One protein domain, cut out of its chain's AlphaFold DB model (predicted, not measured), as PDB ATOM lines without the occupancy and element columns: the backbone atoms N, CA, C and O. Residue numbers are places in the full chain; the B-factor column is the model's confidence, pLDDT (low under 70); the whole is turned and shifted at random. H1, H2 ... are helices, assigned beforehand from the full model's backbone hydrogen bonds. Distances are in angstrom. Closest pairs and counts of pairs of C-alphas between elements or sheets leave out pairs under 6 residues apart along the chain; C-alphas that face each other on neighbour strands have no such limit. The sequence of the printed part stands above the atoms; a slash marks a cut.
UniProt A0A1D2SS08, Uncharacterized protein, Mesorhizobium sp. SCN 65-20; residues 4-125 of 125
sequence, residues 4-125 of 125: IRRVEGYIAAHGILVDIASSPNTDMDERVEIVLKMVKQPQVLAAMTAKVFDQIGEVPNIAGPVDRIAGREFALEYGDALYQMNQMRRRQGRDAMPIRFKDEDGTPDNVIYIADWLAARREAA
ATOM      1  N   ILE A   4      13.441  26.911  39.022       59.62
ATOM      2  CA  ILE A   4      14.426  27.650  38.206       59.62
ATOM      3  C   ILE A   4      14.556  27.079  36.782       59.62
ATOM      4  O   ILE A   4      14.425  27.820  35.815       59.62
ATOM      5  N   ARG A   5      14.672  25.749  36.631       61.47
ATOM      6  CA  ARG A   5      14.772  25.101  35.304       61.47
ATOM      7  C   ARG A   5      13.532  25.308  34.423       61.47
ATOM      8  O   ARG A   5      13.645  25.331  33.203       61.47
ATOM      9  N   ARG A   6      12.344  25.456  35.027       63.28
ATOM     10  CA  ARG A   6      11.105  25.755  34.285       63.28
ATOM     11  C   ARG A   6      11.105  27.189  33.757       63.28
ATOM     12  O   ARG A   6      10.627  27.420  32.653       63.28
ATOM     13  N   VAL A   7      11.663  28.129  34.523       72.56
ATOM     14  CA  VAL A   7      11.803  29.533  34.112       72.56
ATOM     15  C   VAL A   7      12.815  29.667  32.972       72.56
ATOM     16  O   VAL A   7      12.511  30.314  31.976       72.56
ATOM     17  N   GLU A   8      13.971  29.004  33.061       76.56
ATOM     18  CA  GLU A   8      15.001  29.026  32.007       76.56
ATOM     19  C   GLU A   8      14.485  28.455  30.678       76.56
ATOM     20  O   GLU A   8      14.645  29.089  29.635       76.56
ATOM     21  N   GLY A   9      13.795  27.308  30.714       78.44
ATOM     22  CA  GLY A   9      13.191  26.714  29.517       78.44
ATOM     23  C   GLY A   9      12.114  27.603  28.889       78.44
ATOM     24  O   GLY A   9      12.029  27.706  27.669       78.44
ATOM     25  N   TYR A  10      11.330  28.307  29.709       84.44
ATOM     26  CA  TYR A  10      10.331  29.255  29.218       84.44
ATOM     27  C   TYR A  10      10.971  30.481  28.550       84.44
ATOM     28  O   TYR A  10      10.525  30.906  27.486       84.44
ATOM     29  N   ILE A  11      12.030  31.040  29.144       86.50
ATOM     30  CA  ILE A  11      12.772  32.172  28.565       86.50
ATOM     31  C   ILE A  11      13.417  31.758  27.237       86.50
ATOM     32  O   ILE A  11      13.295  32.489  26.256       86.50
ATOM     33  N   ALA A  12      14.044  30.578  27.183       89.12
ATOM     34  CA  ALA A  12      14.669  30.060  25.970       89.12
ATOM     35  C   ALA A  12      13.646  29.844  24.845       89.12
ATOM     36  O   ALA A  12      13.826  30.362  23.744       89.12
ATOM     37  N   ALA A  13      12.533  29.160  25.132       91.56
ATOM     38  CA  ALA A  13      11.461  28.963  24.160       91.56
ATOM     39  C   ALA A  13      10.887  30.300  23.661       91.56
ATOM     40  O   ALA A  13      10.609  30.449  22.474       91.56
ATOM     41  N   HIS A  14      10.751  31.295  24.541       92.56
ATOM     42  CA  HIS A  14      10.272  32.620  24.157       92.56
ATOM     43  C   HIS A  14      11.255  33.335  23.226       92.56
ATOM     44  O   HIS A  14      10.830  33.902  22.224       92.56
ATOM     45  N   GLY A  15      12.556  33.301  23.533       91.06
ATOM     46  CA  GLY A  15      13.597  33.870  22.672       91.06
ATOM     47  C   GLY A  15      13.575  33.257  21.271       91.06
ATOM     48  O   GLY A  15      13.523  33.985  20.286       91.06
ATOM     49  N   ILE A  16      13.468  31.926  21.183       93.00
ATOM     50  CA  ILE A  16      13.368  31.226  19.895       93.00
ATOM     51  C   ILE A  16      12.141  31.697  19.104       93.00
ATOM     52  O   ILE A  16      12.255  31.936  17.905       93.00
ATOM     53  N   LEU A  17      10.982  31.866  19.750       92.25
ATOM     54  CA  LEU A  17       9.765  32.343  19.085       92.25
ATOM     55  C   LEU A  17       9.874  33.796  18.598       92.25
ATOM     56  O   LEU A  17       9.403  34.089  17.501       92.25
ATOM     57  N   VAL A  18      10.505  34.690  19.370       92.25
ATOM     58  CA  VAL A  18      10.799  36.071  18.936       92.25
ATOM     59  C   VAL A  18      11.673  36.055  17.686       92.25
ATOM     60  O   VAL A  18      11.368  36.725  16.699       92.25
ATOM     61  N   ASP A  19      12.723  35.242  17.705       89.69
ATOM     62  CA  ASP A  19      13.646  35.127  16.586       89.69
ATOM     63  C   ASP A  19      12.966  34.489  15.354       89.69
ATOM     64  O   ASP A  19      13.290  34.847  14.227       89.69
ATOM     65  N   ILE A  20      12.040  33.530  15.531       88.56
ATOM     66  CA  ILE A  20      11.238  32.956  14.428       88.56
ATOM     67  C   ILE A  20      10.340  34.031  13.809       88.56
ATOM     68  O   ILE A  20      10.259  34.130  12.589       88.56
ATOM     69  N   ALA A  21       9.668  34.832  14.637       86.81
ATOM     70  CA  ALA A  21       8.784  35.896  14.166       86.81
ATOM     71  C   ALA A  21       9.549  37.012  13.433       86.81
ATOM     72  O   ALA A  21       9.039  37.566  12.466       86.81
ATOM     73  N   SER A  22      10.778  37.309  13.864       83.88
ATOM     74  CA  SER A  22      11.602  38.381  13.287       83.88
ATOM     75  C   SER A  22      12.347  37.964  12.012       83.88
ATOM     76  O   SER A  22      12.630  38.814  11.172       83.88
ATOM     77  N   SER A  23      12.662  36.671  11.861       76.69
ATOM     78  CA  SER A  23      13.462  36.142  10.750       76.69
ATOM     79  C   SER A  23      13.028  34.717  10.370       76.69
ATOM     80  O   SER A  23      13.446  33.750  11.025       76.69
ATOM     81  N   PRO A  24      12.236  34.542   9.295       62.09
ATOM     82  CA  PRO A  24      11.915  33.219   8.768       62.09
ATOM     83  C   PRO A  24      13.156  32.615   8.081       62.09
ATOM     84  O   PRO A  24      13.423  32.865   6.910       62.09
ATOM     85  N   ASN A  25      13.941  31.856   8.849       63.66
ATOM     86  CA  ASN A  25      15.133  31.127   8.394       63.66
ATOM     87  C   ASN A  25      14.797  29.698   7.927       63.66
ATOM     88  O   ASN A  25      13.753  29.149   8.278       63.66
ATOM     89  N   THR A  26      15.734  29.074   7.207       62.81
ATOM     90  CA  THR A  26      15.668  27.682   6.712       62.81
ATOM     91  C   THR A  26      15.478  26.625   7.803       62.81
ATOM     92  O   THR A  26      14.910  25.575   7.525       62.81
ATOM     93  N   ASP A  27      15.864  26.910   9.050       80.62
ATOM     94  CA  ASP A  27      15.880  25.922  10.144       80.62
ATOM     95  C   ASP A  27      14.636  26.016  11.051       80.62
ATOM     96  O   ASP A  27      14.684  25.762  12.257       80.62
ATOM     97  N   MET A  28      13.505  26.462  10.499       83.19
ATOM     98  CA  MET A  28      12.281  26.730  11.262       83.19
ATOM     99  C   MET A  28      11.767  25.494  12.016       83.19
ATOM    100  O   MET A  28      11.408  25.609  13.188       83.19
ATOM    101  N   ASP A  29      11.783  24.319  11.385       85.25
ATOM    102  CA  ASP A  29      11.258  23.081  11.975       85.25
ATOM    103  C   ASP A  29      12.082  22.626  13.189       85.25
ATOM    104  O   ASP A  29      11.507  22.336  14.237       85.25
ATOM    105  N   GLU A  30      13.417  22.658  13.108       89.75
ATOM    106  CA  GLU A  30      14.300  22.306  14.234       89.75
ATOM    107  C   GLU A  30      14.085  23.252  15.424       89.75
ATOM    108  O   GLU A  30      13.980  22.837  16.582       89.75
ATOM    109  N   ARG A  31      13.944  24.549  15.144       90.94
ATOM    110  CA  ARG A  31      13.706  25.565  16.174       90.94
ATOM    111  C   ARG A  31      12.347  25.378  16.845       90.94
ATOM    112  O   ARG A  31      12.254  25.493  18.070       90.94
ATOM    113  N   VAL A  32      11.307  25.042  16.079       91.75
ATOM    114  CA  VAL A  32       9.991  24.693  16.633       91.75
ATOM    115  C   VAL A  32      10.064  23.398  17.443       91.75
ATOM    116  O   VAL A  32       9.483  23.331  18.526       91.75
ATOM    117  N   GLU A  33      10.828  22.400  17.003       93.56
ATOM    118  CA  GLU A  33      11.029  21.161  17.759       93.56
ATOM    119  C   GLU A  33      11.656  21.433  19.138       93.56
ATOM    120  O   GLU A  33      11.204  20.890  20.152       93.56
ATOM    121  N   ILE A  34      12.657  22.318  19.213       92.94
ATOM    122  CA  ILE A  34      13.266  22.744  20.483       92.94
ATOM    123  C   ILE A  34      12.224  23.420  21.384       92.94
ATOM    124  O   ILE A  34      12.128  23.084  22.569       92.94
ATOM    125  N   VAL A  35      11.397  24.318  20.836       94.00
ATOM    126  CA  VAL A  35      10.300  24.955  21.586       94.00
ATOM    127  C   VAL A  35       9.335  23.901  22.133       94.00
ATOM    128  O   VAL A  35       9.019  23.925  23.320       94.00
ATOM    129  N   LEU A  36       8.926  22.924  21.323       93.75
ATOM    130  CA  LEU A  36       8.012  21.847  21.722       93.75
ATOM    131  C   LEU A  36       8.647  20.846  22.704       93.75
ATOM    132  O   LEU A  36       7.947  20.157  23.452       93.75
ATOM    133  N   LYS A  37       9.981  20.756  22.776       91.50
ATOM    134  CA  LYS A  37      10.684  20.030  23.850       91.50
ATOM    135  C   LYS A  37      10.536  20.731  25.203       91.50
ATOM    136  O   LYS A  37      10.475  20.044  26.222       91.50
ATOM    137  N   MET A  38      10.402  22.056  25.210       90.88
ATOM    138  CA  MET A  38      10.256  22.878  26.418       90.88
ATOM    139  C   MET A  38       8.789  23.141  26.792       90.88
ATOM    140  O   MET A  38       8.447  23.188  27.973       90.88
ATOM    141  N   VAL A  39       7.914  23.279  25.794       89.62
ATOM    142  CA  VAL A  39       6.499  23.636  25.939       89.62
ATOM    143  C   VAL A  39       5.632  22.459  25.516       89.62
ATOM    144  O   VAL A  39       5.445  22.190  24.336       89.62
ATOM    145  N   LYS A  40       5.095  21.746  26.509       83.56
ATOM    146  CA  LYS A  40       4.300  20.522  26.304       83.56
ATOM    147  C   LYS A  40       2.790  20.741  26.274       83.56
ATOM    148  O   LYS A  40       2.055  19.785  26.075       83.56
ATOM    149  N   GLN A  41       2.332  21.966  26.511       92.94
ATOM    150  CA  GLN A  41       0.911  22.305  26.565       92.94
ATOM    151  C   GLN A  41       0.580  23.305  25.450       92.94
ATOM    152  O   GLN A  41       1.209  24.371  25.413       92.94
ATOM    153  N   PRO A  42      -0.410  23.021  24.584       94.44
ATOM    154  CA  PRO A  42      -0.818  23.922  23.504       94.44
ATOM    155  C   PRO A  42      -1.188  25.326  23.997       94.44
ATOM    156  O   PRO A  42      -0.844  26.331  23.378       94.44
ATOM    157  N   GLN A  43      -1.818  25.413  25.170       94.44
ATOM    158  CA  GLN A  43      -2.263  26.668  25.778       94.44
ATOM    159  C   GLN A  43      -1.076  27.538  26.215       94.44
ATOM    160  O   GLN A  43      -1.121  28.764  26.098       94.44
ATOM    161  N   VAL A  44       0.013  26.915  26.678       93.38
ATOM    162  CA  VAL A  44       1.251  27.625  27.028       93.38
ATOM    163  C   VAL A  44       1.927  28.149  25.763       93.38
ATOM    164  O   VAL A  44       2.365  29.298  25.747       93.38
ATOM    165  N   LEU A  45       1.947  27.361  24.682       95.00
ATOM    166  CA  LEU A  45       2.482  27.806  23.392       95.00
ATOM    167  C   LEU A  45       1.672  28.981  22.815       95.00
ATOM    168  O   LEU A  45       2.253  29.955  22.331       95.00
ATOM    169  N   ALA A  46       0.341  28.941  22.930       93.88
ATOM    170  CA  ALA A  46      -0.546  30.040  22.544       93.88
ATOM    171  C   ALA A  46      -0.279  31.311  23.367       93.88
ATOM    172  O   ALA A  46      -0.126  32.393  22.799       93.88
ATOM    173  N   ALA A  47      -0.126  31.186  24.688       93.31
ATOM    174  CA  ALA A  47       0.218  32.311  25.556       93.31
ATOM    175  C   ALA A  47       1.573  32.937  25.196       93.31
ATOM    176  O   ALA A  47       1.713  34.159  25.199       93.31
ATOM    177  N   MET A  48       2.566  32.112  24.856       94.06
ATOM    178  CA  MET A  48       3.872  32.595  24.406       94.06
ATOM    179  C   MET A  48       3.782  33.300  23.054       94.06
ATOM    180  O   MET A  48       4.335  34.382  22.909       94.06
ATOM    181  N   THR A  49       3.024  32.746  22.106       93.19
ATOM    182  CA  THR A  49       2.744  33.377  20.804       93.19
ATOM    183  C   THR A  49       2.127  34.768  20.995       93.19
ATOM    184  O   THR A  49       2.591  35.743  20.409       93.19
ATOM    185  N   ALA A  50       1.126  34.882  21.874       91.81
ATOM    186  CA  ALA A  50       0.481  36.155  22.182       91.81
ATOM    187  C   ALA A  50       1.430  37.160  22.841       91.81
ATOM    188  O   ALA A  50       1.378  38.350  22.537       91.81
ATOM    189  N   LYS A  51       2.320  36.683  23.717       93.25
ATOM    190  CA  LYS A  51       3.341  37.519  24.350       93.25
ATOM    191  C   LYS A  51       4.358  38.049  23.337       93.25
ATOM    192  O   LYS A  51       4.718  39.218  23.420       93.25
ATOM    193  N   VAL A  52       4.783  37.223  22.379       93.00
ATOM    194  CA  VAL A  52       5.658  37.661  21.281       93.00
ATOM    195  C   VAL A  52       4.973  38.759  20.472       93.00
ATOM    196  O   VAL A  52       5.556  39.825  20.304       93.00
ATOM    197  N   PHE A  53       3.711  38.565  20.081       91.62
ATOM    198  CA  PHE A  53       2.950  39.601  19.378       91.62
ATOM    199  C   PHE A  53       2.846  40.905  20.177       91.62
ATOM    200  O   PHE A  53       3.082  41.978  19.634       91.62
ATOM    201  N   ASP A  54       2.552  40.829  21.475       91.56
ATOM    202  CA  ASP A  54       2.504  42.015  22.336       91.56
ATOM    203  C   ASP A  54       3.866  42.723  22.460       91.56
ATOM    204  O   ASP A  54       3.903  43.926  22.710       91.56
ATOM    205  N   GLN A  55       4.974  41.997  22.293       92.25
ATOM    206  CA  GLN A  55       6.324  42.546  22.390       92.25
ATOM    207  C   GLN A  55       6.803  43.190  21.084       92.25
ATOM    208  O   GLN A  55       7.433  44.244  21.138       92.25
ATOM    209  N   ILE A  56       6.574  42.544  19.939       90.12
ATOM    210  CA  ILE A  56       7.200  42.940  18.663       90.12
ATOM    211  C   ILE A  56       6.205  43.206  17.526       90.12
ATOM    212  O   ILE A  56       6.628  43.579  16.440       90.12
ATOM    213  N   GLY A  57       4.902  43.016  17.742       87.81
ATOM    214  CA  GLY A  57       3.863  43.233  16.726       87.81
ATOM    215  C   GLY A  57       3.735  42.123  15.676       87.81
ATOM    216  O   GLY A  57       2.867  42.209  14.814       87.81
ATOM    217  N   GLU A  58       4.539  41.063  15.774       86.06
ATOM    218  CA  GLU A  58       4.584  39.952  14.816       86.06
ATOM    219  C   GLU A  58       4.146  38.631  15.459       86.06
ATOM    220  O   GLU A  58       4.395  38.370  16.640       86.06
ATOM    221  N   VAL A  59       3.492  37.775  14.670       86.94
ATOM    222  CA  VAL A  59       3.063  36.436  15.102       86.94
ATOM    223  C   VAL A  59       4.041  35.400  14.541       86.94
ATOM    224  O   VAL A  59       4.219  35.345  13.325       86.94
ATOM    225  N   PRO A  60       4.649  34.536  15.375       87.50
ATOM    226  CA  PRO A  60       5.521  33.478  14.875       87.50
ATOM    227  C   PRO A  60       4.719  32.477  14.028       87.50
ATOM    228  O   PRO A  60       3.759  31.866  14.504       87.50
ATOM    229  N   ASN A  61       5.114  32.292  12.765       84.31
ATOM    230  CA  ASN A  61       4.431  31.401  11.822       84.31
ATOM    231  C   ASN A  61       4.820  29.928  12.044       84.31
ATOM    232  O   ASN A  61       5.605  29.363  11.289       84.31
ATOM    233  N   ILE A  62       4.291  29.313  13.104       87.62
ATOM    234  CA  ILE A  62       4.713  27.972  13.549       87.62
ATOM    235  C   ILE A  62       3.643  26.885  13.411       87.62
ATOM    236  O   ILE A  62       3.911  25.745  13.770       87.62
ATOM    237  N   ALA A  63       2.442  27.176  12.904       85.19
ATOM    238  CA  ALA A  63       1.369  26.172  12.905       85.19
ATOM    239  C   ALA A  63       1.632  24.961  12.012       85.19
ATOM    240  O   ALA A  63       1.342  23.851  12.440       85.19
ATOM    241  N   GLY A  64       2.193  25.157  10.814       82.69
ATOM    242  CA  GLY A  64       2.607  24.044   9.953       82.69
ATOM    243  C   GLY A  64       3.618  23.133  10.662       82.69
ATOM    244  O   GLY A  64       3.332  21.954  10.863       82.69
ATOM    245  N   PRO A  65       4.750  23.678  11.148       88.69
ATOM    246  CA  PRO A  65       5.706  22.914  11.949       88.69
ATOM    247  C   PRO A  65       5.093  22.243  13.193       88.69
ATOM    248  O   PRO A  65       5.405  21.092  13.483       88.69
ATOM    249  N   VAL A  66       4.195  22.916  13.921       90.25
ATOM    250  CA  VAL A  66       3.514  22.339  15.097       90.25
ATOM    251  C   VAL A  66       2.635  21.145  14.711       90.25
ATOM    252  O   VAL A  66       2.692  20.126  15.393       90.25
ATOM    253  N   ASP A  67       1.868  21.241  13.624       88.31
ATOM    254  CA  ASP A  67       1.030  20.154  13.093       88.31
ATOM    255  C   ASP A  67       1.881  18.935  12.709       88.31
ATOM    256  O   ASP A  67       1.614  17.818  13.155       88.31
ATOM    257  N   ARG A  68       2.986  19.160  11.985       88.62
ATOM    258  CA  ARG A  68       3.916  18.093  11.582       88.62
ATOM    259  C   ARG A  68       4.638  17.431  12.760       88.62
ATOM    260  O   ARG A  68       4.821  16.218  12.745       88.62
ATOM    261  N   ILE A  69       5.074  18.205  13.760       91.88
ATOM    262  CA  ILE A  69       5.962  17.723  14.835       91.88
ATOM    263  C   ILE A  69       5.181  17.217  16.054       91.88
ATOM    264  O   ILE A  69       5.504  16.162  16.600       91.88
ATOM    265  N   ALA A  70       4.186  17.972  16.524       91.06
ATOM    266  CA  ALA A  70       3.402  17.629  17.716       91.06
ATOM    267  C   ALA A  70       2.113  16.862  17.388       91.06
ATOM    268  O   ALA A  70       1.474  16.322  18.292       91.06
ATOM    269  N   GLY A  71       1.746  16.799  16.107       89.94
ATOM    270  CA  GLY A  71       0.545  16.138  15.627       89.94
ATOM    271  C   GLY A  71      -0.689  17.040  15.626       89.94
ATOM    272  O   GLY A  71      -0.765  18.084  16.282       89.94
ATOM    273  N   ARG A  72      -1.700  16.576  14.891       86.56
ATOM    274  CA  ARG A  72      -2.925  17.326  14.597       86.56
ATOM    275  C   ARG A  72      -3.734  17.713  15.831       86.56
ATOM    276  O   ARG A  72      -4.248  18.825  15.884       86.56
ATOM    277  N   GLU A  73      -3.851  16.826  16.818       91.00
ATOM    278  CA  GLU A  73      -4.592  17.104  18.061       91.00
ATOM    279  C   GLU A  73      -3.983  18.301  18.805       91.00
ATOM    280  O   GLU A  73      -4.677  19.277  19.097       91.00
ATOM    281  N   PHE A  74      -2.661  18.286  18.996       93.00
ATOM    282  CA  PHE A  74      -1.929  19.382  19.625       93.00
ATOM    283  C   PHE A  74      -2.089  20.692  18.843       93.00
ATOM    284  O   PHE A  74      -2.320  21.751  19.431       93.00
ATOM    285  N   ALA A  75      -1.981  20.634  17.512       89.38
ATOM    286  CA  ALA A  75      -2.130  21.803  16.654       89.38
ATOM    287  C   ALA A  75      -3.547  22.399  16.716       89.38
ATOM    288  O   ALA A  75      -3.696  23.620  16.788       89.38
ATOM    289  N   LEU A  76      -4.588  21.562  16.743       89.06
ATOM    290  CA  LEU A  76      -5.976  22.005  16.885       89.06
ATOM    291  C   LEU A  76      -6.223  22.683  18.236       89.06
ATOM    292  O   LEU A  76      -6.832  23.752  18.267       89.06
ATOM    293  N   GLU A  77      -5.720  22.116  19.334       93.38
ATOM    294  CA  GLU A  77      -5.806  22.751  20.656       93.38
ATOM    295  C   GLU A  77      -5.052  24.086  20.710       93.38
ATOM    296  O   GLU A  77      -5.536  25.056  21.299       93.38
ATOM    297  N   TYR A  78      -3.880  24.159  20.074       92.75
ATOM    298  CA  TYR A  78      -3.095  25.388  19.968       92.75
ATOM    299  C   TYR A  78      -3.863  26.473  19.200       92.75
ATOM    300  O   TYR A  78      -3.968  27.610  19.669       92.75
ATOM    301  N   GLY A  79      -4.451  26.116  18.055       90.12
ATOM    302  CA  GLY A  79      -5.276  27.024  17.267       90.12
ATOM    303  C   GLY A  79      -6.540  27.473  18.004       90.12
ATOM    304  O   GLY A  79      -6.872  28.656  17.989       90.12
ATOM    305  N   ASP A  80      -7.227  26.573  18.709       91.19
ATOM    306  CA  ASP A  80      -8.410  26.947  19.489       91.19
ATOM    307  C   ASP A  80      -8.038  27.919  20.621       91.19
ATOM    308  O   ASP A  80      -8.663  28.969  20.769       91.19
ATOM    309  N   ALA A  81      -6.941  27.662  21.345       93.38
ATOM    310  CA  ALA A  81      -6.447  28.561  22.387       93.38
ATOM    311  C   ALA A  81      -6.126  29.966  21.846       93.38
ATOM    312  O   ALA A  81      -6.535  30.976  22.428       93.38
ATOM    313  N   LEU A  82      -5.445  30.049  20.702       91.62
ATOM    314  CA  LEU A  82      -5.170  31.310  20.013       91.62
ATOM    315  C   LEU A  82      -6.451  32.035  19.568       91.62
ATOM    316  O   LEU A  82      -6.549  33.262  19.690       91.62
ATOM    317  N   TYR A  83      -7.448  31.292  19.088       90.31
ATOM    318  CA  TYR A  83      -8.746  31.840  18.710       90.31
ATOM    319  C   TYR A  83      -9.466  32.447  19.919       90.31
ATOM    320  O   TYR A  83      -9.893  33.605  19.859       90.31
ATOM    321  N   GLN A  84      -9.531  31.721  21.039       91.81
ATOM    322  CA  GLN A  84     -10.123  32.219  22.283       91.81
ATOM    323  C   GLN A  84      -9.399  33.474  22.791       91.81
ATOM    324  O   GLN A  84     -10.045  34.449  23.185       91.81
ATOM    325  N   MET A  85      -8.064  33.503  22.718       92.69
ATOM    326  CA  MET A  85      -7.281  34.692  23.071       92.69
ATOM    327  C   MET A  85      -7.639  35.891  22.191       92.69
ATOM    328  O   MET A  85      -7.852  36.985  22.711       92.69
ATOM    329  N   ASN A  86      -7.778  35.707  20.878       90.81
ATOM    330  CA  ASN A  86      -8.193  36.783  19.977       90.81
ATOM    331  C   ASN A  86      -9.614  37.285  20.255       90.81
ATOM    332  O   ASN A  86      -9.852  38.494  20.230       90.81
ATOM    333  N   GLN A  87     -10.549  36.389  20.574       90.31
ATOM    334  CA  GLN A  87     -11.898  36.778  20.994       90.31
ATOM    335  C   GLN A  87     -11.866  37.613  22.279       90.31
ATOM    336  O   GLN A  87     -12.528  38.649  22.368       90.31
ATOM    337  N   MET A  88     -11.047  37.217  23.256       92.94
ATOM    338  CA  MET A  88     -10.853  37.979  24.490       92.94
ATOM    339  C   MET A  88     -10.232  39.358  24.223       92.94
ATOM    340  O   MET A  88     -10.730  40.353  24.746       92.94
ATOM    341  N   ARG A  89      -9.196  39.444  23.379       91.38
ATOM    342  CA  ARG A  89      -8.547  40.715  23.007       91.38
ATOM    343  C   ARG A  89      -9.535  41.692  22.377       91.38
ATOM    344  O   ARG A  89      -9.610  42.835  22.819       91.38
ATOM    345  N   ARG A  90     -10.366  41.222  21.440       91.38
ATOM    346  CA  ARG A  90     -11.428  42.030  20.814       91.38
ATOM    347  C   ARG A  90     -12.417  42.576  21.841       91.38
ATOM    348  O   ARG A  90     -12.729  43.761  21.815       91.38
ATOM    349  N   ARG A  91     -12.871  41.738  22.782       93.69
ATOM    350  CA  ARG A  91     -13.766  42.167  23.878       93.69
ATOM    351  C   ARG A  91     -13.121  43.208  24.797       93.69
ATOM    352  O   ARG A  91     -13.830  44.018  25.377       93.69
ATOM    353  N   GLN A  92     -11.796  43.187  24.920       94.19
ATOM    354  CA  GLN A  92     -11.011  44.153  25.693       94.19
ATOM    355  C   GLN A  92     -10.629  45.412  24.893       94.19
ATOM    356  O   GLN A  92      -9.896  46.246  25.412       94.19
ATOM    357  N   GLY A  93     -11.074  45.550  23.637       93.06
ATOM    358  CA  GLY A  93     -10.694  46.673  22.772       93.06
ATOM    359  C   GLY A  93      -9.219  46.666  22.354       93.06
ATOM    360  O   GLY A  93      -8.690  47.706  21.977       93.06
ATOM    361  N   ARG A  94      -8.543  45.514  22.446       90.19
ATOM    362  CA  ARG A  94      -7.153  45.330  22.011       90.19
ATOM    363  C   ARG A  94      -7.106  44.809  20.581       90.19
ATOM    364  O   ARG A  94      -7.977  44.037  20.170       90.19
ATOM    365  N   ASP A  95      -6.026  45.134  19.882       85.38
ATOM    366  CA  ASP A  95      -5.758  44.591  18.554       85.38
ATOM    367  C   ASP A  95      -5.699  43.067  18.595       85.38
ATOM    368  O   ASP A  95      -5.016  42.461  19.434       85.38
ATOM    369  N   ALA A  96      -6.444  42.437  17.689       85.88
ATOM    370  CA  ALA A  96      -6.358  41.003  17.481       85.88
ATOM    371  C   ALA A  96      -4.991  40.668  16.879       85.88
ATOM    372  O   ALA A  96      -4.520  41.359  15.977       85.88
ATOM    373  N   MET A  97      -4.383  39.578  17.343       87.25
ATOM    374  CA  MET A  97      -3.205  39.016  16.695       87.25
ATOM    375  C   MET A  97      -3.569  38.704  15.236       87.25
ATOM    376  O   MET A  97      -4.575  38.007  15.016       87.25
ATOM    377  N   PRO A  98      -2.790  39.174  14.247       76.19
ATOM    378  CA  PRO A  98      -2.983  38.850  12.844       76.19
ATOM    379  C   PRO A  98      -2.494  37.421  12.602       76.19
ATOM    380  O   PRO A  98      -1.482  37.190  11.948       76.19
ATOM    381  N   ILE A  99      -3.202  36.445  13.173       69.06
ATOM    382  CA  ILE A  99      -2.867  35.034  13.023       69.06
ATOM    383  C   ILE A  99      -3.290  34.619  11.623       69.06
ATOM    384  O   ILE A  99      -4.448  34.284  11.361       69.06
ATOM    385  N   ARG A 100      -2.321  34.749  10.728       63.06
ATOM    386  CA  ARG A 100      -2.366  34.330   9.341       63.06
ATOM    387  C   ARG A 100      -1.561  33.049   9.278       63.06
ATOM    388  O   ARG A 100      -0.338  33.093   9.378       63.06
ATOM    389  N   PHE A 101      -2.240  31.917   9.172       60.81
ATOM    390  CA  PHE A 101      -1.545  30.677   8.886       60.81
ATOM    391  C   PHE A 101      -1.290  30.662   7.388       60.81
ATOM    392  O   PHE A 101      -2.232  30.639   6.597       60.81
ATOM    393  N   LYS A 102      -0.017  30.763   7.009       53.66
ATOM    394  CA  LYS A 102       0.377  30.452   5.639       53.66
ATOM    395  C   LYS A 102       0.325  28.938   5.473       53.66
ATOM    396  O   LYS A 102       0.596  28.202   6.428       53.66
ATOM    397  N   ASP A 103      -0.055  28.493   4.284       51.78
ATOM    398  CA  ASP A 103       0.142  27.105   3.885       51.78
ATOM    399  C   ASP A 103       1.632  26.716   3.969       51.78
ATOM    400  O   ASP A 103       2.517  27.563   4.140       51.78
ATOM    401  N   GLU A 104       1.911  25.410   3.916       51.19
ATOM    402  CA  GLU A 104       3.279  24.874   4.001       51.19
ATOM    403  C   GLU A 104       4.197  25.418   2.892       51.19
ATOM    404  O   GLU A 104       5.413  25.435   3.069       51.19
ATOM    405  N   ASP A 105       3.612  25.947   1.814       50.19
ATOM    406  CA  ASP A 105       4.297  26.525   0.658       50.19
ATOM    407  C   ASP A 105       4.707  27.994   0.865       50.19
ATOM    408  O   ASP A 105       5.347  28.606   0.007       50.19
ATOM    409  N   GLY A 106       4.375  28.588   2.018       48.78
ATOM    410  CA  GLY A 106       4.783  29.949   2.368       48.78
ATOM    411  C   GLY A 106       4.141  31.023   1.488       48.78
ATOM    412  O   GLY A 106       4.570  32.186   1.542       48.78
ATOM    413  N   THR A 107       3.106  30.664   0.721       45.59
ATOM    414  CA  THR A 107       2.483  31.540  -0.266       45.59
ATOM    415  C   THR A 107       1.744  32.661   0.468       45.59
ATOM    416  O   THR A 107       0.797  32.404   1.211       45.59
ATOM    417  N   PRO A 108       2.164  33.931   0.327       44.03
ATOM    418  CA  PRO A 108       1.567  35.043   1.064       44.03
ATOM    419  C   PRO A 108       0.122  35.359   0.654       44.03
ATOM    420  O   PRO A 108      -0.541  36.077   1.397       44.03
ATOM    421  N   ASP A 109      -0.360  34.815  -0.469       40.97
ATOM    422  CA  ASP A 109      -1.707  35.061  -0.996       40.97
ATOM    423  C   ASP A 109      -2.775  34.119  -0.417       40.97
ATOM    424  O   ASP A 109      -3.941  34.501  -0.315       40.97
ATOM    425  N   ASN A 110      -2.387  32.936   0.073       49.38
ATOM    426  CA  ASN A 110      -3.287  32.006   0.759       49.38
ATOM    427  C   ASN A 110      -3.252  32.253   2.273       49.38
ATOM    428  O   ASN A 110      -2.873  31.395   3.069       49.38
ATOM    429  N   VAL A 111      -3.603  33.469   2.695       53.31
ATOM    430  CA  VAL A 111      -3.772  33.773   4.121       53.31
ATOM    431  C   VAL A 111      -4.988  33.013   4.640       53.31
ATOM    432  O   VAL A 111      -6.123  33.416   4.394       53.31
ATOM    433  N   ILE A 112      -4.763  31.942   5.400       58.84
ATOM    434  CA  ILE A 112      -5.844  31.250   6.096       58.84
ATOM    435  C   ILE A 112      -6.017  31.912   7.465       58.84
ATOM    436  O   ILE A 112      -5.093  31.941   8.288       58.84
ATOM    437  N   TYR A 113      -7.203  32.467   7.724       70.00
ATOM    438  CA  TYR A 113      -7.545  32.948   9.060       70.00
ATOM    439  C   TYR A 113      -7.672  31.765  10.016       70.00
ATOM    440  O   TYR A 113      -8.105  30.684   9.634       70.00
ATOM    441  N   ILE A 114      -7.362  31.971  11.294       74.94
ATOM    442  CA  ILE A 114      -7.430  30.908  12.308       74.94
ATOM    443  C   ILE A 114      -8.766  30.150  12.353       74.94
ATOM    444  O   ILE A 114      -8.765  28.946  12.581       74.94
ATOM    445  N   ALA A 115      -9.893  30.824  12.102       71.88
ATOM    446  CA  ALA A 115     -11.203  30.178  12.054       71.88
ATOM    447  C   ALA A 115     -11.326  29.226  10.853       71.88
ATOM    448  O   ALA A 115     -11.743  28.084  11.027       71.88
ATOM    449  N   ASP A 116     -10.892  29.667   9.674       72.75
ATOM    450  CA  ASP A 116     -10.901  28.866   8.446       72.75
ATOM    451  C   ASP A 116      -9.890  27.715   8.533       72.75
ATOM    452  O   ASP A 116     -10.171  26.593   8.126       72.75
ATOM    453  N   TRP A 117      -8.730  27.965   9.149       77.06
ATOM    454  CA  TRP A 117      -7.696  26.961   9.399       77.06
ATOM    455  C   TRP A 117      -8.204  25.854  10.324       77.06
ATOM    456  O   TRP A 117      -7.999  24.671  10.043       77.06
ATOM    457  N   LEU A 118      -8.906  26.232  11.400       79.12
ATOM    458  CA  LEU A 118      -9.570  25.292  12.300       79.12
ATOM    459  C   LEU A 118     -10.686  24.524  11.583       79.12
ATOM    460  O   LEU A 118     -10.801  23.320  11.791       79.12
ATOM    461  N   ALA A 119     -11.493  25.189  10.750       78.00
ATOM    462  CA  ALA A 119     -12.579  24.553  10.004       78.00
ATOM    463  C   ALA A 119     -12.044  23.496   9.024       78.00
ATOM    464  O   ALA A 119     -12.393  22.322   9.145       78.00
ATOM    465  N   ALA A 120     -11.096  23.870   8.160       76.38
ATOM    466  CA  ALA A 120     -10.476  22.967   7.190       76.38
ATOM    467  C   ALA A 120      -9.839  21.730   7.855       76.38
ATOM    468  O   ALA A 120      -9.938  20.609   7.357       76.38
ATOM    469  N   ARG A 121      -9.220  21.909   9.029       74.94
ATOM    470  CA  ARG A 121      -8.604  20.820   9.806       74.94
ATOM    471  C   ARG A 121      -9.567  20.070  10.720       74.94
ATOM    472  O   ARG A 121      -9.150  19.087  11.327       74.94
ATOM    473  N   ARG A 122     -10.824  20.475  10.853       79.69
ATOM    474  CA  ARG A 122     -11.858  19.665  11.522       79.69
ATOM    475  C   ARG A 122     -12.611  18.802  10.516       79.69
ATOM    476  O   ARG A 122     -12.935  17.673  10.843       79.69
ATOM    477  N   GLU A 123     -12.823  19.305   9.302       74.06
ATOM    478  CA  GLU A 123     -13.549  18.601   8.235       74.06
ATOM    479  C   GLU A 123     -12.752  17.454   7.604       74.06
ATOM    480  O   GLU A 123     -13.333  16.477   7.150       74.06
ATOM    481  N   ALA A 124     -11.420  17.529   7.598       65.62
ATOM    482  CA  ALA A 124     -10.564  16.463   7.074       65.62
ATOM    483  C   ALA A 124     -10.365  15.279   8.057       65.62
ATOM    484  O   ALA A 124      -9.268  14.718   8.092       65.62
ATOM    485  N   ALA A 125     -11.310  15.011   8.967       57.25
ATOM    486  CA  ALA A 125     -11.256  13.972  10.010       57.25
ATOM    487  C   ALA A 125     -12.458  13.027   9.880       57.25
ATOM    488  O   ALA A 125     -12.255  11.811  10.090       57.25
TER     489      ALA A 125
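What this domain is: This is residues 4 to 125 of the 125 residues of an uncharacterized protein of Mesorhizobium sp. SCN 65-20 (UniProt A0A1D2SS08). The long helix H5 packs on H3 and H4, the hairpin of H1 and H2 packs on their far side, and H6 packs on H5. The printed part has 122 residues with six named helices, H1 to H6 in order, and no named strand: all helix, compact, radius of gyration of the C-alphas 13.7 A, spans 40 by 33 by 26 A.

Where its parts are: H5, residues 72 to 91, is 28.6 A long. H3 is residues 42 to 56, H4 63 to 70, H1 4 to 22, H2 28 to 38 and H6 114 to 123. C-alpha 4 is at (14.426, 27.650, 38.206), C-alpha 123 at (-13.549, 18.601, 8.235).

How they stand to each other: H5, the hub, touches H3 at a steep tilt of 48 degrees; the closest C-alphas, of Pro 42 and Tyr 78, are 4.5 A apart. H1 and H2, a hairpin, touch closest at the C-alphas of Ala 13 and Val 35, 4.9 A. H1 and H5 are apart. In each helix every O i to N i+4 pair is within hydrogen-bond range.

The domain as a whole: The printed part has no cut. The link H5 to H6 is long; pLDDT is under 70 at, among others, residues 99 to 112.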